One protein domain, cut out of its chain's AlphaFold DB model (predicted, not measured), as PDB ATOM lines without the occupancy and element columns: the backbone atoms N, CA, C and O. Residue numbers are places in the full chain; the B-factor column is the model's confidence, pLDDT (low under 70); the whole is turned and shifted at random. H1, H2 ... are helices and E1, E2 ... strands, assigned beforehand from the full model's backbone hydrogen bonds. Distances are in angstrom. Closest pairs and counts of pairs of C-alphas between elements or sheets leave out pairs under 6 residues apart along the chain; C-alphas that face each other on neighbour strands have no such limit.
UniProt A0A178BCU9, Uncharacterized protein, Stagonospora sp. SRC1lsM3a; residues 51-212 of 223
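What this domain is: This is residues 51 to 212 of the 223 residues of an uncharacterized protein of Stagonospora sp. SRC1lsM3a (UniProt A0A178BCU9). A twisted sheet of five strands is grazed by H5, H7, H8 and H9, while H1, H3 and H4 make a small helical cluster beyond the end of the sheet where E1 begins. H2 is set off by itself, and a long unnamed stretch, residues 81 to 98, leads from it to H3. The printed part has 162 residues with nine named helices and five named strands, in the order H1 H2 H3 H4 E1 H5 H6 E2 H7 H8 E3 E4 E5 H9; the sheet is mixed, in the order E1 E2 E3 E4 E5. The class is mixed, helices and strands; the whole is compact, with a radius of gyration of the C-alphas of 17.1 A and spans of 52 by 41 by 28 A.

How they stand to each other: H1, residues 51 to 60, only just touches H3, residues 99 to 105, with 3 pairs of C-alphas within 8 A, the closest Trp 56 and Thr 105 at 6.6 A; they are about perpendicular at 74 degrees. H1 touches H4, residues 108 to 112, at C-alphas 60 and 109, 5.9 A. H2, residues 71 to 80, is apart from every other named element. Residues 64 to 65 pair, parallel, with residues 114 to 115 of E1, residues 114 to 117. E1 and E2, residues 140 to 146, are parallel at 26 degrees, with N 115 and O 140 2.9 A apart. Between them, H5, residues 120 to 129, and H6, residues 132 to 135, complete a strand-helix-strand unit, two parallel neighbour strands joined through helices, with a right-handed crossover. H7, residues 151 to 154, and H8, residues 157 to 160, do the same between E2 and E3, residues 166 to 174; N 143 and O 168 are 2.7 A apart. E3, E4, residues 180 to 188, and E5, residues 196 to 198, form a meander, each strand the antiparallel neighbour of the one before, and two hairpins; N 169 and O 185 are 2.8 A apart, N 196 and O 188 3.3 A. H5, H7, H8 and H9, residues 205 to 210, only graze the sheet. Every O i to N i+4 pair is within hydrogen-bond range in H1, H3, H4 and H5, against 4 of 6 in H2 and 1 of 2 in H9; H6, H7 and H8 are too short for such a pair.

Where its parts are: H1 begins at C-alpha 51, (291.570, 200.525, 431.217), and is 14.3 A long; H2 is 14.7 A and H5 14.4 A. E2 measures 19.7 A, E3 25.1 A and E4 26.0 A. H9 ends at C-alpha 210, (287.050, 163.572, 445.949).

The domain as a whole: The C-alphas farthest apart, of Gln 100 and Tyr 178, are 55.0 A apart. The printed part has no cut, and the link H2 to H3 is long, with 18 residues. Mean pLDDT of the printed part is 75.9; residues 80 to 87, 148 to 150, 172 to 185 and 187 to 212 are under 70.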
ATOM      1  N   LEU A  51     291.683 200.782 432.654       98.12
ATOM      2  CA  LEU A  51     291.570 200.525 431.217       98.12
ATOM      3  C   LEU A  51     292.791 199.775 430.690       98.12
ATOM      4  O   LEU A  51     292.642 198.902 429.837       98.12
ATOM      5  N   ARG A  52     293.988 200.080 431.208       97.75
ATOM      6  CA  ARG A  52     295.205 199.352 430.832       97.75
ATOM      7  C   ARG A  52     295.117 197.889 431.246       97.75
ATOM      8  O   ARG A  52     295.367 197.036 430.408       97.75
ATOM      9  N   VAL A  53     294.674 197.603 432.473       96.62
ATOM     10  CA  VAL A  53     294.462 196.229 432.956       96.62
ATOM     11  C   VAL A  53     293.540 195.457 432.017       96.62
ATOM     12  O   VAL A  53     293.935 194.395 431.555       96.62
ATOM     13  N   LYS A  54     292.391 196.019 431.616       97.62
ATOM     14  CA  LYS A  54     291.488 195.355 430.654       97.62
ATOM     15  C   LYS A  54     292.157 195.051 429.309       97.62
ATOM     16  O   LYS A  54     291.923 193.994 428.723       97.62
ATOM     17  N   ILE A  55     292.989 195.969 428.809       97.62
ATOM     18  CA  ILE A  55     293.754 195.759 427.570       97.62
ATOM     19  C   ILE A  55     294.769 194.629 427.764       97.62
ATOM     20  O   ILE A  55     294.892 193.764 426.901       97.62
ATOM     21  N   TRP A  56     295.477 194.615 428.891       97.19
ATOM     22  CA  TRP A  56     296.474 193.596 429.204       97.19
ATOM     23  C   TRP A  56     295.867 192.215 429.396       97.19
ATOM     24  O   TRP A  56     296.393 191.255 428.844       97.19
ATOM     25  N   GLU A  57     294.750 192.118 430.115       96.06
ATOM     26  CA  GLU A  57     293.971 190.887 430.244       96.06
ATOM     27  C   GLU A  57     293.564 190.384 428.860       96.06
ATOM     28  O   GLU A  57     293.854 189.245 428.523       96.06
ATOM     29  N   SER A  58     293.004 191.246 428.009       94.81
ATOM     30  CA  SER A  58     292.610 190.853 426.648       94.81
ATOM     31  C   SER A  58     293.795 190.398 425.787       94.81
ATOM     32  O   SER A  58     293.645 189.502 424.964       94.81
ATOM     33  N   ALA A  59     294.967 191.013 425.956       94.62
ATOM     34  CA  ALA A  59     296.159 190.704 425.169       94.62
ATOM     35  C   ALA A  59     296.916 189.456 425.657       94.62
ATOM     36  O   ALA A  59     297.630 188.836 424.872       94.62
ATOM     37  N   LEU A  60     296.817 189.120 426.947       94.25
ATOM     38  CA  LEU A  60     297.615 188.062 427.582       94.25
ATOM     39  C   LEU A  60     296.788 186.858 428.055       94.25
ATOM     40  O   LEU A  60     297.379 185.822 428.366       94.25
ATOM     41  N   ALA A  61     295.460 186.960 428.117       92.31
ATOM     42  CA  ALA A  61     294.577 185.855 428.487       92.31
ATOM     43  C   ALA A  61     294.375 184.849 427.350       92.31
ATOM     44  O   ALA A  61     294.678 185.111 426.188       92.31
ATOM     45  N   GLY A  62     293.839 183.676 427.701       88.50
ATOM     46  CA  GLY A  62     293.426 182.656 426.730       88.50
ATOM     47  C   GLY A  62     294.586 181.921 426.056       88.50
ATOM     48  O   GLY A  62     294.363 181.058 425.212       88.50
ATOM     49  N   ASN A  63     295.825 182.224 426.441       90.62
ATOM     50  CA  ASN A  63     296.996 181.539 425.929       90.62
ATOM     51  C   ASN A  63     297.098 180.123 426.508       90.62
ATOM     52  O   ASN A  63     296.866 179.896 427.696       90.62
ATOM     53  N   THR A  64     297.520 179.172 425.676       90.00
ATOM     54  CA  THR A  64     297.938 177.841 426.130       90.00
ATOM     55  C   THR A  64     299.460 177.792 426.204       90.00
ATOM     56  O   THR A  64     300.139 177.800 425.174       90.00
ATOM     57  N   ILE A  65     300.016 177.783 427.417       90.06
ATOM     58  CA  ILE A  65     301.462 177.776 427.674       90.06
ATOM     59  C   ILE A  65     301.943 176.347 427.892       90.06
ATOM     60  O   ILE A  65     301.354 175.592 428.653       90.06
ATOM     61  N   ARG A  66     303.040 175.989 427.227       88.00
ATOM     62  CA  ARG A  66     303.725 174.708 427.394       88.00
ATOM     63  C   ARG A  66     305.129 175.011 427.905       88.00
ATOM     64  O   ARG A  66     305.922 175.540 427.126       88.00
ATOM     65  N   PRO A  67     305.391 174.814 429.203       81.38
ATOM     66  CA  PRO A  67     306.590 175.346 429.836       81.38
ATOM     67  C   PRO A  67     307.871 174.643 429.376       81.38
ATOM     68  O   PRO A  67     308.881 175.315 429.198       81.38
ATOM     69  N   PHE A  68     307.810 173.341 429.088       79.62
ATOM     70  CA  PHE A  68     308.909 172.570 428.509       79.62
ATOM     71  C   PHE A  68     308.321 171.566 427.524       79.62
ATOM     72  O   PHE A  68     307.374 170.848 427.845       79.62
ATOM     73  N   ILE A  69     308.835 171.575 426.298       72.81
ATOM     74  CA  ILE A  69     308.541 170.553 425.298       72.81
ATOM     75  C   ILE A  69     309.893 170.127 424.751       72.81
ATOM     76  O   ILE A  69     310.626 170.972 424.229       72.81
ATOM     77  N   HIS A  70     310.229 168.848 424.887       79.75
ATOM     78  CA  HIS A  70     311.397 168.314 424.208       79.75
ATOM     79  C   HIS A  70     311.134 168.278 422.696       79.75
ATOM     80  O   HIS A  70     309.986 168.154 422.266       79.75
ATOM     81  N   GLU A  71     312.172 168.367 421.863       77.69
ATOM     82  CA  GLU A  71     311.987 168.305 420.402       77.69
ATOM     83  C   GLU A  71     311.252 167.032 419.955       77.69
ATOM     84  O   GLU A  71     310.481 167.057 418.993       77.69
ATOM     85  N   ASP A  72     311.426 165.937 420.693       77.50
ATOM     86  CA  ASP A  72     310.744 164.670 420.426       77.50
ATOM     87  C   ASP A  72     309.235 164.745 420.693       77.50
ATOM     88  O   ASP A  72     308.444 164.212 419.913       77.50
ATOM     89  N   ASP A  73     308.807 165.471 421.729       75.75
ATOM     90  CA  ASP A  73     307.381 165.666 422.000       75.75
ATOM     91  C   ASP A  73     306.746 166.643 421.007       75.75
ATOM     92  O   ASP A  73     305.545 166.562 420.757       75.75
ATOM     93  N   LEU A  74     307.519 167.556 420.400       73.81
ATOM     94  CA  LEU A  74     306.982 168.445 419.363       73.81
ATOM     95  C   LEU A  74     306.422 167.652 418.181       73.81
ATOM     96  O   LEU A  74     305.406 168.067 417.628       73.81
ATOM     97  N   LYS A  75     307.042 166.523 417.817       77.25
ATOM     98  CA  LYS A  75     306.536 165.640 416.754       77.25
ATOM     99  C   LYS A  75     305.225 164.978 417.164       77.25
ATOM    100  O   LYS A  75     304.234 165.128 416.455       77.25
ATOM    101  N   LEU A  76     305.199 164.356 418.346       71.44
ATOM    102  CA  LEU A  76     304.002 163.711 418.894       71.44
ATOM    103  C   LEU A  76     302.822 164.694 418.982       71.44
ATOM    104  O   LEU A  76     301.704 164.399 418.572       71.44
ATOM    105  N   ILE A  77     303.077 165.909 419.468       72.12
ATOM    106  CA  ILE A  77     302.061 166.956 419.593       72.12
ATOM    107  C   ILE A  77     301.627 167.492 418.224       72.12
ATOM    108  O   ILE A  77     300.443 167.771 418.036       72.12
ATOM    109  N   ALA A  78     302.553 167.672 417.279       74.25
ATOM    110  CA  ALA A  78     302.215 168.128 415.932       74.25
ATOM    111  C   ALA A  78     301.284 167.140 415.214       74.25
ATOM    112  O   ALA A  78     300.392 167.574 414.486       74.25
ATOM    113  N   GLU A  79     301.459 165.842 415.460       72.50
ATOM    114  CA  GLU A  79     300.610 164.780 414.920       72.50
ATOM    115  C   GLU A  79     299.244 164.720 415.619       72.50
ATOM    116  O   GLU A  79     298.210 164.666 414.954       72.50
ATOM    117  N   LEU A  80     299.213 164.797 416.954       67.62
ATOM    118  CA  LEU A  80     297.980 164.626 417.730       67.62
ATOM    119  C   LEU A  80     297.087 165.865 417.789       67.62
ATOM    120  O   LEU A  80     295.876 165.748 417.988       67.62
ATOM    121  N   LEU A  81     297.674 167.057 417.668       68.50
ATOM    122  CA  LEU A  81     297.005 168.314 417.980       68.50
ATOM    123  C   LEU A  81     297.208 169.354 416.876       68.50
ATOM    124  O   LEU A  81     297.688 170.462 417.127       68.50
ATOM    125  N   THR A  82     296.783 169.023 415.658       62.78
ATOM    126  CA  THR A  82     296.833 169.901 414.473       62.78
ATOM    127  C   THR A  82     296.252 171.307 414.701       62.78
ATOM    128  O   THR A  82     296.710 172.258 414.069       62.78
ATOM    129  N   GLU A  83     295.326 171.489 415.653       59.28
ATOM    130  CA  GLU A  83     294.783 172.805 416.036       59.28
ATOM    131  C   GLU A  83     295.546 173.530 417.165       59.28
ATOM    132  O   GLU A  83     295.426 174.747 417.302       59.28
ATOM    133  N   LEU A  84     296.365 172.840 417.969       56.44
ATOM    134  CA  LEU A  84     297.011 173.427 419.159       56.44
ATOM    135  C   LEU A  84     298.479 173.834 418.950       56.44
ATOM    136  O   LEU A  84     299.147 174.216 419.914       56.44
ATOM    137  N   VAL A  85     299.021 173.743 417.735       57.09
ATOM    138  CA  VAL A  85     300.450 173.996 417.472       57.09
ATOM    139  C   VAL A  85     300.640 175.180 416.535       57.09
ATOM    140  O   VAL A  85     301.235 175.094 415.467       57.09
ATOM    141  N   ARG A  86     300.196 176.354 416.975       58.97
ATOM    142  CA  ARG A  86     300.986 177.548 416.681       58.97
ATOM    143  C   ARG A  86     301.599 178.002 417.987       58.97
ATOM    144  O   ARG A  86     300.890 178.591 418.804       58.97
ATOM    145  N   PRO A  87     302.884 177.692 418.242       62.66
ATOM    146  CA  PRO A  87     303.567 178.337 419.338       62.66
ATOM    147  C   PRO A  87     303.513 179.832 419.045       62.66
ATOM    148  O   PRO A  87     304.189 180.318 418.146       62.66
ATOM    149  N   ASP A  88     302.657 180.557 419.766       70.69
ATOM    150  CA  ASP A  88     302.699 182.007 419.725       70.69
ATOM    151  C   ASP A  88     304.046 182.431 420.318       70.69
ATOM    152  O   ASP A  88     304.235 182.483 421.539       70.69
ATOM    153  N   VAL A  89     305.014 182.637 419.427       77.56
ATOM    154  CA  VAL A  89     306.389 183.052 419.722       77.56
ATOM    155  C   VAL A  89     306.435 184.437 420.371       77.56
ATOM    156  O   VAL A  89     307.480 184.863 420.864       77.56
ATOM    157  N   HIS A  90     305.309 185.153 420.402       85.56
ATOM    158  CA  HIS A  90     305.210 186.517 420.890       85.56
ATOM    159  C   HIS A  90     304.311 186.672 422.118       85.56
ATOM    160  O   HIS A  90     304.168 187.797 422.599       85.56
ATOM    161  N   ARG A  91     303.818 185.581 422.719       86.81
ATOM    162  CA  ARG A  91     302.943 185.628 423.911       86.81
ATOM    163  C   ARG A  91     303.523 186.390 425.116       86.81
ATOM    164  O   ARG A  91     302.786 186.946 425.918       86.81
ATOM    165  N   PHE A  92     304.853 186.460 425.230       90.25
ATOM    166  CA  PHE A  92     305.560 187.222 426.274       90.25
ATOM    167  C   PHE A  92     306.250 188.490 425.751       90.25
ATOM    168  O   PHE A  92     306.955 189.170 426.496       90.25
ATOM    169  N   SER A  93     306.080 188.825 424.469       93.31
ATOM    170  CA  SER A  93     306.742 189.981 423.849       93.31
ATOM    171  C   SER A  93     306.357 191.296 424.532       93.31
ATOM    172  O   SER A  93     307.216 192.152 424.745       93.31
ATOM    173  N   LEU A  94     305.099 191.412 424.971       94.44
ATOM    174  CA  LEU A  94     304.579 192.581 425.672       94.44
ATOM    175  C   LEU A  94     305.344 192.869 426.975       94.44
ATOM    176  O   LEU A  94     305.672 194.023 427.254       94.44
ATOM    177  N   LEU A  95     305.734 191.821 427.713       94.00
ATOM    178  CA  LEU A  95     306.504 191.937 428.958       94.00
ATOM    179  C   LEU A  95     307.884 192.583 428.743       94.00
ATOM    180  O   LEU A  95     308.490 193.090 429.685       94.00
ATOM    181  N   ARG A  96     308.396 192.572 427.506       93.31
ATOM    182  CA  ARG A  96     309.733 193.070 427.152       93.31
ATOM    183  C   ARG A  96     309.738 194.515 426.652       93.31
ATOM    184  O   ARG A  96     310.815 195.060 426.424       93.31
ATOM    185  N   VAL A  97     308.572 195.141 426.476       93.06
ATOM    186  CA  VAL A  97     308.459 196.471 425.855       93.06
ATOM    187  C   VAL A  97     308.993 197.569 426.774       93.06
ATOM    188  O   VAL A  97     309.868 198.345 426.390       93.06
ATOM    189  N   CYS A  98     308.460 197.674 427.992       91.81
ATOM    190  CA  CYS A  98     308.935 198.645 428.971       91.81
ATOM    191  C   CYS A  98     308.642 198.198 430.407       91.81
ATOM    192  O   CYS A  98     307.790 197.350 430.657       91.81
ATOM    193  N   ARG A  99     309.332 198.826 431.364       90.81
ATOM    194  CA  ARG A  99     309.226 198.509 432.797       90.81
ATOM    195  C   ARG A  99     307.818 198.681 433.366       90.81
ATOM    196  O   ARG A  99     307.407 197.865 434.175       90.81
ATOM    197  N   GLN A 100     307.095 199.718 432.935       92.56
ATOM    198  CA  GLN A 100     305.725 199.962 433.393       92.56
ATOM    199  C   GLN A 100     304.772 198.857 432.913       92.56
ATOM    200  O   GLN A 100     303.951 198.373 433.683       92.56
ATOM    201  N   ILE A 101     304.908 198.425 431.654       95.44
ATOM    202  CA  ILE A 101     304.112 197.308 431.132       95.44
ATOM    203  C   ILE A 101     304.460 196.043 431.908       95.44
ATOM    204  O   ILE A 101     303.559 195.387 432.412       95.44
ATOM    205  N   TYR A 102     305.748 195.745 432.093       95.31
ATOM    206  CA  TYR A 102     306.181 194.588 432.874       95.31
ATOM    207  C   TYR A 102     305.554 194.554 434.277       95.31
ATOM    208  O   TYR A 102     304.970 193.540 434.641       95.31
ATOM    209  N   THR A 103     305.569 195.652 435.041       93.19
ATOM    210  CA  THR A 103     304.960 195.668 436.388       93.19
ATOM    211  C   THR A 103     303.467 195.408 436.394       93.19
ATOM    212  O   THR A 103     302.964 194.783 437.318       93.19
ATOM    213  N   GLU A 104     302.758 195.897 435.380       95.50
ATOM    214  CA  GLU A 104     301.308 195.730 435.280       95.50
ATOM    215  C   GLU A 104     300.922 194.337 434.769       95.50
ATOM    216  O   GLU A 104     299.791 193.905 434.977       95.50
ATOM    217  N   THR A 105     301.838 193.634 434.095       96.25
ATOM    218  CA  THR A 105     301.492 192.452 433.293       96.25
ATOM    219  C   THR A 105     302.255 191.180 433.631       96.25
ATOM    220  O   THR A 105     301.790 190.111 433.251       96.25
ATOM    221  N   ALA A 106     303.369 191.237 434.366       95.06
ATOM    222  CA  ALA A 106     304.241 190.080 434.607       95.06
ATOM    223  C   ALA A 106     303.519 188.875 435.230       95.06
ATOM    224  O   ALA A 106     303.900 187.735 434.980       95.06
ATOM    225  N   ILE A 107     302.462 189.119 436.008       94.94
ATOM    226  CA  ILE A 107     301.669 188.074 436.666       94.94
ATOM    227  C   ILE A 107     300.535 187.519 435.792       94.94
ATOM    228  O   ILE A 107     300.053 186.414 436.041       94.94
ATOM    229  N   LEU A 108     300.095 188.265 434.774       95.94
ATOM    230  CA  LEU A 108     298.891 187.941 434.006       95.94
ATOM    231  C   LEU A 108     299.025 186.653 433.190       95.94
ATOM    232  O   LEU A 108     298.078 185.870 433.220       95.94
ATOM    233  N   PRO A 109     300.165 186.350 432.533       95.00
ATOM    234  CA  PRO A 109     300.311 185.078 431.837       95.00
ATOM    235  C   PRO A 109     300.116 183.875 432.756       95.00
ATOM    236  O   PRO A 109     299.536 182.888 432.328       95.00
ATOM    237  N   TYR A 110     300.532 183.953 434.020       93.94
ATOM    238  CA  TYR A 110     300.348 182.861 434.978       93.94
ATOM    239  C   TYR A 110     298.900 182.762 435.464       93.94
ATOM    240  O   TYR A 110     298.355 181.669 435.570       93.94
ATOM    241  N   ALA A 111     298.258 183.908 435.705       94.94
ATOM    242  CA  ALA A 111     296.894 183.960 436.217       94.94
ATOM    243  C   ALA A 111     295.811 183.644 435.171       94.94
ATOM    244  O   ALA A 111     294.751 183.142 435.540       94.94
ATOM    245  N   LEU A 112     296.050 183.967 433.894       95.25
ATOM    246  CA  LEU A 112     295.025 183.971 432.839       95.25
ATOM    247  C   LEU A 112     295.263 182.954 431.716       95.25
ATOM    248  O   LEU A 112     294.424 182.830 430.821       95.25
ATOM    249  N   SER A 113     296.394 182.247 431.728       94.44
ATOM    250  CA  SER A 113     296.681 181.199 430.743       94.44
ATOM    251  C   SER A 113     296.258 179.823 431.244       94.44
ATOM    252  O   SER A 113     296.030 179.606 432.435       94.44
ATOM    253  N   THR A 114     296.190 178.882 430.307       92.69
ATOM    254  CA  THR A 114     296.111 177.447 430.592       92.69
ATOM    255  C   THR A 114     297.476 176.820 430.364       92.69
ATOM    256  O   THR A 114     298.051 176.974 429.287       92.69
ATOM    257  N   PHE A 115     298.006 176.115 431.359       92.31
ATOM    258  CA  PHE A 115     299.291 175.431 431.243       92.31
ATOM    259  C   PHE A 115     299.081 173.991 430.803       92.31
ATOM    260  O   PHE A 115     298.429 173.224 431.504       92.31
ATOM    261  N   THR A 116     299.619 173.617 429.645       90.12
ATOM    262  CA  THR A 116     299.574 172.236 429.169       90.12
ATOM    263  C   THR A 116     300.805 171.477 429.637       90.12
ATOM    264  O   THR A 116     301.927 171.795 429.240       90.12
ATOM    265  N   LEU A 117     300.567 170.471 430.469       88.56
ATOM    266  CA  LEU A 117     301.553 169.593 431.071       88.56
ATOM    267  C   LEU A 117     301.505 168.251 430.340       88.56
ATOM    268  O   LEU A 117     300.432 167.669 430.211       88.56
ATOM    269  N   LEU A 118     302.644 167.783 429.836       84.50
ATOM    270  CA  LEU A 118     302.735 166.532 429.074       84.50
ATOM    271  C   LEU A 118     303.230 165.423 430.002       84.50
ATOM    272  O   LEU A 118     302.461 164.616 430.514       84.50
ATOM    273  N   ARG A 119     304.520 165.457 430.326       83.50
ATOM    274  CA  ARG A 119     305.175 164.455 431.166       83.50
ATOM    275  C   ARG A 119     305.388 164.963 432.581       83.50
ATOM    276  O   ARG A 119     305.391 166.173 432.798       83.50
ATOM    277  N   GLN A 120     305.509 164.044 433.533       83.81
ATOM    278  CA  GLN A 120     305.724 164.399 434.932       83.81
ATOM    279  C   GLN A 120     307.089 165.066 435.133       83.81
ATOM    280  O   GLN A 120     307.146 166.097 435.799       83.81
ATOM    281  N   GLU A 121     308.143 164.582 434.468       84.31
ATOM    282  CA  GLU A 121     309.485 165.172 434.565       84.31
ATOM    283  C   GLU A 121     309.505 166.673 434.219       84.31
ATOM    284  O   GLU A 121     310.100 167.477 434.928       84.31
ATOM    285  N   TYR A 122     308.744 167.094 433.204       86.38
ATOM    286  CA  TYR A 122     308.664 168.503 432.804       86.38
ATOM    287  C   TYR A 122     307.889 169.370 433.784       86.38
ATOM    288  O   TYR A 122     308.054 170.588 433.793       86.38
ATOM    289  N   ILE A 123     306.997 168.768 434.572       86.81
ATOM    290  CA  ILE A 123     306.287 169.485 435.627       86.81
ATOM    291  C   ILE A 123     307.269 169.799 436.752       86.81
ATOM    292  O   ILE A 123     307.266 170.925 437.238       86.81
ATOM    293  N   ASP A 124     308.105 168.835 437.139       88.62
ATOM    294  CA  ASP A 124     309.124 169.024 438.171       88.62
ATOM    295  C   ASP A 124     310.145 170.092 437.747       88.62
ATOM    296  O   ASP A 124     310.255 171.115 438.427       88.62
ATOM    297  N   ASP A 125     310.752 169.950 436.563       89.31
ATOM    298  CA  ASP A 125     311.692 170.937 436.006       89.31
ATOM    299  C   ASP A 125     311.073 172.343 435.929       89.31
ATOM    300  O   ASP A 125     311.706 173.361 436.225       89.31
ATOM    301  N   TRP A 126     309.798 172.419 435.538       89.88
ATOM    302  CA  TRP A 126     309.093 173.688 435.456       89.88
ATOM    303  C   TRP A 126     308.852 174.334 436.805       89.88
ATOM    304  O   TRP A 126     309.035 175.545 436.942       89.88
ATOM    305  N   LEU A 127     308.427 173.552 437.790       90.12
ATOM    306  CA  LEU A 127     308.187 174.051 439.134       90.12
ATOM    307  C   LEU A 127     309.490 174.508 439.790       90.12
ATOM    308  O   LEU A 127     309.478 175.529 440.471       90.12
ATOM    309  N   GLU A 128     310.606 173.828 439.532       90.44
ATOM    310  CA  GLU A 128     311.933 174.262 439.983       90.44
ATOM    311  C   GLU A 128     312.386 175.566 439.309       90.44
ATOM    312  O   GLU A 128     313.016 176.416 439.942       90.44
ATOM    313  N   ALA A 129     312.031 175.766 438.036       89.50
ATOM    314  CA  ALA A 129     312.361 176.980 437.296       89.50
ATOM    315  C   ALA A 129     311.480 178.195 437.655       89.50
ATOM    316  O   ALA A 129     311.840 179.332 437.328       89.50
ATOM    317  N   MET A 130     310.319 177.989 438.287       89.69
ATOM    318  CA  MET A 130     309.382 179.062 438.631       89.69
ATOM    319  C   MET A 130     309.544 179.565 440.060       89.69
ATOM    320  O   MET A 130     309.847 178.825 440.991       89.69
ATOM    321  N   SER A 131     309.238 180.848 440.265       90.88
ATOM    322  CA  SER A 131     309.145 181.366 441.628       90.88
ATOM    323  C   SER A 131     307.879 180.855 442.328       90.88
ATOM    324  O   SER A 131     306.836 180.695 441.682       90.88
ATOM    325  N   PRO A 132     307.893 180.705 443.665       90.06
ATOM    326  CA  PRO A 132     306.698 180.326 444.422       90.06
ATOM    327  C   PRO A 132     305.497 181.244 444.156       90.06
ATOM    328  O   PRO A 132     304.356 180.792 444.107       90.06
ATOM    329  N   SER A 133     305.743 182.538 443.925       89.31
ATOM    330  CA  SER A 133     304.680 183.501 443.613       89.31
ATOM    331  C   SER A 133     304.074 183.291 442.225       89.31
ATOM    332  O   SER A 133     302.879 183.504 442.055       89.31
ATOM    333  N   GLN A 134     304.865 182.859 441.238       92.62
ATOM    334  CA  GLN A 134     304.352 182.496 439.914       92.62
ATOM    335  C   GLN A 134     303.525 181.211 439.980       92.62
ATOM    336  O   GLN A 134     302.412 181.187 439.458       92.62
ATOM    337  N   ILE A 135     304.020 180.184 440.685       92.00
ATOM    338  CA  ILE A 135     303.299 178.918 440.910       92.00
ATOM    339  C   ILE A 135     301.950 179.188 441.576       92.00
ATOM    340  O   ILE A 135     300.915 178.706 441.115       92.00
ATOM    341  N   ALA A 136     301.941 180.025 442.615       91.94
ATOM    342  CA  ALA A 136     300.731 180.376 443.347       91.94
ATOM    343  C   ALA A 136     299.675 181.073 442.477       91.94
ATOM    344  O   ALA A 136     298.519 181.116 442.876       91.94
ATOM    345  N   LEU A 137     300.029 181.629 441.315       94.12
ATOM    346  CA  LEU A 137     299.088 182.299 440.415       94.12
ATOM    347  C   LEU A 137     298.453 181.371 439.381       94.12
ATOM    348  O   LEU A 137     297.461 181.776 438.777       94.12
ATOM    349  N   VAL A 138     298.986 180.165 439.183       94.56
ATOM    350  CA  VAL A 138     298.464 179.210 438.202       94.56
ATOM    351  C   VAL A 138     297.062 178.760 438.612       94.56
ATOM    352  O   VAL A 138     296.854 178.227 439.701       94.56
ATOM    353  N   GLN A 139     296.091 179.000 437.727       94.00
ATOM    354  CA  GLN A 139     294.676 178.682 437.963       94.00
ATOM    355  C   GLN A 139     294.140 177.586 437.046       94.00
ATOM    356  O   GLN A 139     293.186 176.910 437.425       94.00
ATOM    357  N   ASN A 140     294.729 177.411 435.863       92.44
ATOM    358  CA  ASN A 140     294.231 176.483 434.856       92.44
ATOM    359  C   ASN A 140     295.378 175.611 434.352       92.44
ATOM    360  O   ASN A 140     296.361 176.124 433.804       92.44
ATOM    361  N   CYS A 141     295.222 174.300 434.490       90.94
ATOM    362  CA  CYS A 141     296.142 173.318 433.936       90.94
ATOM    363  C   CYS A 141     295.382 172.357 433.027       90.94
ATOM    364  O   CYS A 141     294.249 171.975 433.300       90.94
ATOM    365  N   ARG A 142     296.038 171.933 431.954       88.88
ATOM    366  CA  ARG A 142     295.620 170.816 431.118       88.88
ATOM    367  C   ARG A 142     296.721 169.771 431.164       88.88
ATOM    368  O   ARG A 142     297.829 170.056 430.729       88.88
ATOM    369  N   LYS A 143     296.456 168.584 431.682       86.19
ATOM    370  CA  LYS A 143     297.395 167.466 431.652       86.19
ATOM    371  C   LYS A 143     297.019 166.563 430.483       86.19
ATOM    372  O   LYS A 143     295.908 166.049 430.419       86.19
ATOM    373  N   LEU A 144     297.942 166.427 429.542       80.88
ATOM    374  CA  LEU A 144     297.862 165.434 428.481       80.88
ATOM    375  C   LEU A 144     298.551 164.183 429.002       80.88
ATOM    376  O   LEU A 144     299.691 164.253 429.455       80.88
ATOM    377  N   HIS A 145     297.838 163.072 428.989       77.62
ATOM    378  CA  HIS A 145     298.312 161.825 429.551       77.62
ATOM    379  C   HIS A 145     298.404 160.773 428.454       77.62
ATOM    380  O   HIS A 145     297.463 160.595 427.681       77.62
ATOM    381  N   PHE A 146     299.539 160.084 428.402       71.56
ATOM    382  CA  PHE A 146     299.847 159.094 427.378       71.56
ATOM    383  C   PHE A 146     300.099 157.743 428.057       71.56
ATOM    384  O   PHE A 146     301.098 157.576 428.758       71.56
ATOM    385  N   GLY A 147     299.201 156.775 427.851       70.25
ATOM    386  CA  GLY A 147     299.296 155.433 428.444       70.25
ATOM    387  C   GLY A 147     298.605 155.286 429.807       70.25
ATOM    388  O   GLY A 147     297.742 156.078 430.145       70.25
ATOM    389  N   TYR A 148     298.937 154.229 430.560       66.19
ATOM    390  CA  TYR A 148     298.334 153.917 431.875       66.19
ATOM    391  C   TYR A 148     299.307 154.078 433.056       66.19
ATOM    392  O   TYR A 148     298.896 154.027 434.210       66.19
ATOM    393  N   ALA A 149     300.607 154.228 432.787       61.88
ATOM    394  CA  ALA A 149     301.659 154.078 433.796       61.88
ATOM    395  C   ALA A 149     301.867 155.306 434.704       61.88
ATOM    396  O   ALA A 149     302.685 155.244 435.613       61.88
ATOM    397  N   ASP A 150     301.166 156.414 434.457       67.00
ATOM    398  CA  ASP A 150     301.439 157.708 435.106       67.00
ATOM    399  C   ASP A 150     300.173 158.305 435.770       67.00
ATOM    400  O   ASP A 150     300.059 159.514 435.945       67.00
ATOM    401  N   LEU A 151     299.143 157.489 436.040       71.38
ATOM    402  CA  LEU A 151     297.891 157.992 436.631       71.38
ATOM    403  C   LEU A 151     298.100 158.470 438.075       71.38
ATOM    404  O   LEU A 151     297.499 159.462 438.481       71.38
ATOM    405  N   ASP A 152     299.015 157.839 438.813       76.44
ATOM    406  CA  ASP A 152     299.345 158.219 440.191       76.44
ATOM    407  C   ASP A 152     299.926 159.641 440.287       76.44
ATOM    408  O   ASP A 152     299.715 160.339 441.283       76.44
ATOM    409  N   SER A 153     300.605 160.135 439.244       74.50
ATOM    410  CA  SER A 153     301.154 161.497 439.254       74.50
ATOM    411  C   SER A 153     300.075 162.577 439.164       74.50
ATOM    412  O   SER A 153     300.283 163.699 439.640       74.50
ATOM    413  N   LEU A 154     298.885 162.244 438.643       73.69
ATOM    414  CA  LEU A 154     297.749 163.165 438.594       73.69
ATOM    415  C   LEU A 154     297.335 163.615 439.998       73.69
ATOM    416  O   LEU A 154     296.970 164.779 440.178       73.69
ATOM    417  N   ALA A 155     297.462 162.737 440.996       75.94
ATOM    418  CA  ALA A 155     297.127 163.045 442.384       75.94
ATOM    419  C   ALA A 155     298.051 164.111 443.003       75.94
ATOM    420  O   ALA A 155     297.648 164.819 443.926       75.94
ATOM    421  N   LEU A 156     299.273 164.279 442.482       78.75
ATOM    422  CA  LEU A 156     300.260 165.223 443.020       78.75
ATOM    423  C   LEU A 156     300.058 166.659 442.516       78.75
ATOM    424  O   LEU A 156     300.503 167.611 443.159       78.75
ATOM    425  N   ILE A 157     299.397 166.834 441.370       78.62
ATOM    426  CA  ILE A 157     299.251 168.136 440.701       78.62
ATOM    427  C   ILE A 157     298.446 169.142 441.550       78.62
ATOM    428  O   ILE A 157     298.940 170.254 441.760       78.62
ATOM    429  N   PRO A 158     297.264 168.806 442.102       78.31
ATOM    430  CA  PRO A 158     296.478 169.743 442.909       78.31
ATOM    431  C   PRO A 158     297.231 170.278 444.135       78.31
ATOM    432  O   PRO A 158     297.136 171.466 444.439       78.31
ATOM    433  N   GLY A 159     298.025 169.432 444.803       79.75
ATOM    434  CA  GLY A 159     298.825 169.826 445.970       79.75
ATOM    435  C   GLY A 159     299.947 170.817 445.643       79.75
ATOM    436  O   GLY A 159     300.398 171.558 446.513       79.75
ATOM    437  N   ARG A 160     300.370 170.877 444.376       84.81
ATOM    438  CA  ARG A 160     301.434 171.774 443.899       84.81
ATOM    439  C   ARG A 160     300.911 173.147 443.471       84.81
ATOM    440  O   ARG A 160     301.661 174.119 443.503       84.81
ATOM    441  N   PHE A 161     299.628 173.257 443.118       87.38
ATOM    442  CA  PHE A 161     299.014 174.493 442.628       87.38
ATOM    443  C   PHE A 161     297.901 174.972 443.568       87.38
ATOM    444  O   PHE A 161     296.722 174.674 443.384       87.38
ATOM    445  N   GLN A 162     298.265 175.796 444.555       85.75
ATOM    446  CA  GLN A 162     297.349 176.261 445.613       85.75
ATOM    447  C   GLN A 162     296.066 176.938 445.095       85.75
ATOM    448  O   GLN A 162     295.026 176.893 445.753       85.75
ATOM    449  N   ARG A 163     296.129 177.581 443.920       87.62
ATOM    450  CA  ARG A 163     295.005 178.304 443.303       87.62
ATOM    451  C   ARG A 163     294.440 177.614 442.064       87.62
ATOM    452  O   ARG A 163     293.690 178.258 441.330       87.62
ATOM    453  N   LEU A 164     294.761 176.339 441.841       88.31
ATOM    454  CA  LEU A 164     294.201 175.577 440.733       88.31
ATOM    455  C   LEU A 164     292.675 175.542 440.851       88.31
ATOM    456  O   LEU A 164     292.121 175.084 441.851       88.31
ATOM    457  N   LYS A 165     292.012 176.076 439.829       88.25
ATOM    458  CA  LYS A 165     290.554 176.098 439.693       88.25
ATOM    459  C   LYS A 165     290.088 175.033 438.725       88.25
ATOM    460  O   LYS A 165     289.081 174.390 438.985       88.25
ATOM    461  N   VAL A 166     290.811 174.878 437.621       86.88
ATOM    462  CA  VAL A 166     290.447 173.963 436.546       86.88
ATOM    463  C   VAL A 166     291.637 173.077 436.220       86.88
ATOM    464  O   VAL A 166     292.729 173.575 435.930       86.88
ATOM    465  N   MET A 167     291.405 171.770 436.247       86.44
ATOM    466  CA  MET A 167     292.317 170.777 435.699       86.44
ATOM    467  C   MET A 167     291.583 169.992 434.618       86.44
ATOM    468  O   MET A 167     290.578 169.345 434.883       86.44
ATOM    469  N   GLU A 168     292.066 170.075 433.387       85.81
ATOM    470  CA  GLU A 168     291.581 169.253 432.279       85.81
ATOM    471  C   GLU A 168     292.554 168.095 432.087       85.81
ATOM    472  O   GLU A 168     293.736 168.329 431.848       85.81
ATOM    473  N   VAL A 169     292.085 166.858 432.200       81.75
ATOM    474  CA  VAL A 169     292.880 165.668 431.889       81.75
ATOM    475  C   VAL A 169     292.363 165.097 430.583       81.75
ATOM    476  O   VAL A 169     291.187 164.767 430.457       81.75
ATOM    477  N   GLU A 170     293.245 165.018 429.597       81.56
ATOM    478  CA  GLU A 170     292.962 164.370 428.322       81.56
ATOM    479  C   GLU A 170     293.813 163.105 428.256       81.56
ATOM    480  O   GLU A 170     295.045 163.165 428.246       81.56
ATOM    481  N   LEU A 171     293.122 161.965 428.312       74.38
ATOM    482  CA  LEU A 171     293.709 160.634 428.257       74.38
ATOM    483  C   LEU A 171     293.785 160.223 426.787       74.38
ATOM    484  O   LEU A 171     292.750 160.064 426.136       74.38
ATOM    485  N   ASP A 172     295.002 160.061 426.273       67.19
ATOM    486  CA  ASP A 172     295.242 159.431 424.982       67.19
ATOM    487  C   ASP A 172     295.684 157.985 425.217       67.19
ATOM    488  O   ASP A 172     296.831 157.686 425.577       67.19
ATOM    489  N   ILE A 173     294.720 157.079 425.074       63.44
ATOM    490  CA  ILE A 173     294.948 155.646 425.192       63.44
ATOM    491  C   ILE A 173     295.190 155.134 423.777       63.44
ATOM    492  O   ILE A 173     294.281 154.627 423.116       63.44
ATOM    493  N   GLN A 174     296.431 155.248 423.304       57.47
ATOM    494  CA  GLN A 174     296.852 154.485 422.136       57.47
ATOM    495  C   GLN A 174     296.953 153.016 422.549       57.47
ATOM    496  O   GLN A 174     297.955 152.560 423.101       57.47
ATOM    497  N   SER A 175     295.875 152.264 422.330       49.09
ATOM    498  CA  SER A 175     295.960 150.810 422.365       49.09
ATOM    499  C   SER A 175     296.875 150.366 421.216       49.09
ATOM    500  O   SER A 175     296.891 150.981 420.150       49.09
ATOM    501  N   ASN A 176     297.654 149.303 421.422       50.94
ATOM    502  CA  ASN A 176     298.542 148.699 420.422       50.94
ATOM    503  C   ASN A 176     297.761 148.129 419.208       50.94
ATOM    504  O   ASN A 176     297.723 146.916 419.003       50.94
ATOM    505  N   GLY A 177     297.137 148.988 418.398       47.16
ATOM    506  CA  GLY A 177     296.576 148.668 417.087       47.16
ATOM    507  C   GLY A 177     295.051 148.606 416.958       47.16
ATOM    508  O   GLY A 177     294.596 148.324 415.852       47.16
ATOM    509  N   TYR A 178     294.242 148.868 417.997       44.50
ATOM    510  CA  TYR A 178     292.778 148.773 417.875       44.50
ATOM    511  C   TYR A 178     292.037 149.860 418.672       44.50
ATOM    512  O   TYR A 178     291.764 149.715 419.859       44.50
ATOM    513  N   MET A 179     291.643 150.913 417.952       42.09
ATOM    514  CA  MET A 179     290.831 152.064 418.379       42.09
ATOM    515  C   MET A 179     291.572 153.158 419.163       42.09
ATOM    516  O   MET A 179     292.109 152.922 420.241       42.09
ATOM    517  N   GLU A 180     291.536 154.378 418.615       51.81
ATOM    518  CA  GLU A 180     291.819 155.612 419.350       51.81
ATOM    519  C   GLU A 180     290.619 155.930 420.243       51.81
ATOM    520  O   GLU A 180     289.500 156.114 419.754       51.81
ATOM    521  N   TYR A 181     290.844 156.001 421.551       52.12
ATOM    522  CA  TYR A 181     289.862 156.492 422.508       52.12
ATOM    523  C   TYR A 181     290.404 157.772 423.141       52.12
ATOM    524  O   TYR A 181     291.472 157.757 423.752       52.12
ATOM    525  N   LYS A 182     289.669 158.876 422.970       57.59
ATOM    526  CA  LYS A 182     289.973 160.170 423.589       57.59
ATOM    527  C   LYS A 182     288.875 160.507 424.576       57.59
ATOM    528  O   LYS A 182     287.730 160.719 424.175       57.59
ATOM    529  N   GLU A 183     289.242 160.616 425.845       63.91
ATOM    530  CA  GLU A 183     288.347 161.103 426.887       63.91
ATOM    531  C   GLU A 183     288.908 162.374 427.513       63.91
ATOM    532  O   GLU A 183     290.096 162.473 427.826       63.91
ATOM    533  N   LYS A 184     288.030 163.368 427.666       64.25
ATOM    534  CA  LYS A 184     288.334 164.639 428.317       64.25
ATOM    535  C   LYS A 184     287.581 164.696 429.629       64.25
ATOM    536  O   LYS A 184     286.363 164.849 429.634       64.25
ATOM    537  N   VAL A 185     288.323 164.621 430.723       68.44
ATOM    538  CA  VAL A 185     287.787 164.783 432.072       68.44
ATOM    539  C   VAL A 185     288.136 166.181 432.552       68.44
ATOM    540  O   VAL A 185     289.294 166.598 432.518       68.44
ATOM    541  N   LYS A 186     287.125 166.932 432.982       72.56
ATOM    542  CA  LYS A 186     287.302 168.278 433.525       72.56
ATOM    543  C   LYS A 186     286.992 168.259 435.011       72.56
ATOM    544  O   LYS A 186     285.903 167.859 435.411       72.56
ATOM    545  N   PHE A 187     287.949 168.728 435.795       68.62
ATOM    546  CA  PHE A 187     287.817 168.912 437.228       68.62
ATOM    547  C   PHE A 187     287.715 170.412 437.514       68.62
ATOM    548  O   PHE A 187     288.641 171.164 437.191       68.62
ATOM    549  N   GLU A 188     286.612 170.859 438.123       67.00
ATOM    550  CA  GLU A 188     286.442 172.245 438.577       67.00
ATOM    551  C   GLU A 188     286.357 172.324 440.104       67.00
ATOM    552  O   GLU A 188     285.529 171.673 440.736       67.00
ATOM    553  N   LYS A 189     287.211 173.151 440.711       58.28
ATOM    554  CA  LYS A 189     287.169 173.444 442.145       58.28
ATOM    555  C   LYS A 189     286.151 174.548 442.403       58.28
ATOM    556  O   LYS A 189     286.422 175.718 442.118       58.28
ATOM    557  N   SER A 190     285.001 174.205 442.977       47.00
ATOM    558  CA  SER A 190     284.071 175.193 443.521       47.00
ATOM    559  C   SER A 190     284.477 175.530 444.963       47.00
ATOM    560  O   SER A 190     284.917 174.685 445.739       47.00
ATOM    561  N   TYR A 191     284.458 176.815 445.320       39.62
ATOM    562  CA  TYR A 191     284.945 177.276 446.623       39.62
ATOM    563  C   TYR A 191     284.122 176.653 447.765       39.62
ATOM    564  O   TYR A 191     282.991 177.068 448.001       39.62
ATOM    565  N   GLY A 192     284.710 175.691 448.484       36.03
ATOM    566  CA  GLY A 192     284.103 175.022 449.644       36.03
ATOM    567  C   GLY A 192     283.534 173.623 449.382       36.03
ATOM    568  O   GLY A 192     282.993 173.029 450.309       36.03
ATOM    569  N   VAL A 193     283.671 173.088 448.166       35.16
ATOM    570  CA  VAL A 193     283.268 171.719 447.803       35.16
ATOM    571  C   VAL A 193     284.460 171.047 447.097       35.16
ATOM    572  O   VAL A 193     285.213 171.743 446.404       35.16
ATOM    573  N   PRO A 194     284.712 169.737 447.296       43.97
ATOM    574  CA  PRO A 194     285.698 168.991 446.512       43.97
ATOM    575  C   PRO A 194     285.477 169.206 445.012       43.97
ATOM    576  O   PRO A 194     284.364 169.530 444.600       43.97
ATOM    577  N   LEU A 195     286.529 169.059 444.199       47.94
ATOM    578  CA  LEU A 195     286.410 169.184 442.744       47.94
ATOM    579  C   LEU A 195     285.270 168.278 442.254       47.94
ATOM    580  O   LEU A 195     285.362 167.059 442.374       47.94
ATOM    581  N   GLU A 196     284.181 168.873 441.757       41.50
ATOM    582  CA  GLU A 196     283.072 168.101 441.204       41.50
ATOM    583  C   GLU A 196     283.554 167.520 439.885       41.50
ATOM    584  O   GLU A 196     283.825 168.231 438.912       41.50
ATOM    585  N   THR A 197     283.719 166.206 439.879       46.19
ATOM    586  CA  THR A 197     284.133 165.488 438.693       46.19
ATOM    587  C   THR A 197     282.900 165.157 437.863       46.19
ATOM    588  O   THR A 197     282.112 164.278 438.204       46.19
ATOM    589  N   THR A 198     282.708 165.855 436.749       35.91
ATOM    590  CA  THR A 198     281.743 165.422 435.730       35.91
ATOM    591  C   THR A 198     282.369 164.318 434.883       35.91
ATOM    592  O   THR A 198     283.247 164.590 434.065       35.91
ATOM    593  N   TYR A 199     281.924 163.076 435.089       42.12
ATOM    594  CA  TYR A 199     282.351 161.914 434.304       42.12
ATOM    595  C   TYR A 199     281.415 161.623 433.136       42.12
ATOM    596  O   TYR A 199     280.192 161.723 433.260       42.12
ATOM    597  N   SER A 200     281.995 161.079 432.071       33.94
ATOM    598  CA  SER A 200     281.335 160.159 431.145       33.94
ATOM    599  C   SER A 200     281.852 158.720 431.355       33.94
ATOM    600  O   SER A 200     282.403 158.124 430.448       33.94
ATOM    601  N   PHE A 201     281.564 158.170 432.548       39.31
ATOM    602  CA  PHE A 201     281.571 156.749 432.986       39.31
ATOM    603  C   PHE A 201     282.847 155.997 433.459       39.31
ATOM    604  O   PHE A 201     283.944 156.134 432.944       39.31
ATOM    605  N   HIS A 202     282.572 155.111 434.444       36.81
ATOM    606  CA  HIS A 202     283.241 153.877 434.923       36.81
ATOM    607  C   HIS A 202     284.735 153.912 435.289       36.81
ATOM    608  O   HIS A 202     285.548 153.206 434.703       36.81
ATOM    609  N   CYS A 203     285.086 154.641 436.352       39.56
ATOM    610  CA  CYS A 203     286.359 154.460 437.057       39.56
ATOM    611  C   CYS A 203     286.217 154.817 438.550       39.56
ATOM    612  O   CYS A 203     286.213 155.993 438.912       39.56
ATOM    613  N   ASP A 204     286.124 153.806 439.421       46.66
ATOM    614  CA  ASP A 204     285.913 153.963 440.875       46.66
ATOM    615  C   ASP A 204     287.064 154.681 441.612       46.66
ATOM    616  O   ASP A 204     286.859 155.234 442.692       46.66
ATOM    617  N   TRP A 205     288.265 154.741 441.027       51.19
ATOM    618  CA  TRP A 205     289.441 155.376 441.641       51.19
ATOM    619  C   TRP A 205     289.319 156.900 441.777       51.19
ATOM    620  O   TRP A 205     289.934 157.495 442.658       51.19
ATOM    621  N   ILE A 206     288.491 157.550 440.958       47.31
ATOM    622  CA  ILE A 206     288.363 159.012 440.987       47.31
ATOM    623  C   ILE A 206     287.415 159.465 442.122       47.31
ATOM    624  O   ILE A 206     287.579 160.557 442.666       47.31
ATOM    625  N   ASN A 207     286.507 158.591 442.577       48.56
ATOM    626  CA  ASN A 207     285.697 158.834 443.778       48.56
ATOM    627  C   ASN A 207     286.550 158.843 445.061       48.56
ATOM    628  O   ASN A 207     286.274 159.623 445.967       48.56
ATOM    629  N   GLN A 208     287.642 158.069 445.115       50.78
ATOM    630  CA  GLN A 208     288.569 158.086 446.258       50.78
ATOM    631  C   GLN A 208     289.321 159.419 446.396       50.78
ATOM    632  O   GLN A 208     289.689 159.816 447.499       50.78
ATOM    633  N   TRP A 209     289.528 160.141 445.291       46.41
ATOM    634  CA  TRP A 209     290.207 161.436 445.301       46.41
ATOM    635  C   TRP A 209     289.306 162.579 445.796       46.41
ATOM    636  O   TRP A 209     289.780 163.450 446.523       46.41
ATOM    637  N   ALA A 210     288.006 162.561 445.477       47.50
ATOM    638  CA  ALA A 210     287.050 163.572 445.949       47.50
ATOM    639  C   ALA A 210     286.819 163.528 447.476       47.50
ATOM    640  O   ALA A 210     286.431 164.534 448.072       47.50
ATOM    641  N   GLU A 211     287.086 162.386 448.113       46.66
ATOM    642  CA  GLU A 211     286.939 162.178 449.560       46.66
ATOM    643  C   GLU A 211     288.216 162.497 450.364       46.66
ATOM    644  O   GLU A 211     288.181 162.518 451.597       46.66
ATOM    645  N   CYS A 212     289.346 162.779 449.703       41.47
ATOM    646  CA  CYS A 212     290.608 163.071 450.379       41.47
ATOM    647  C   CYS A 212     290.712 164.554 450.780       41.47
ATOM    648  O   CYS A 212     290.918 165.440 449.950       41.47
TER     649      CYS A 212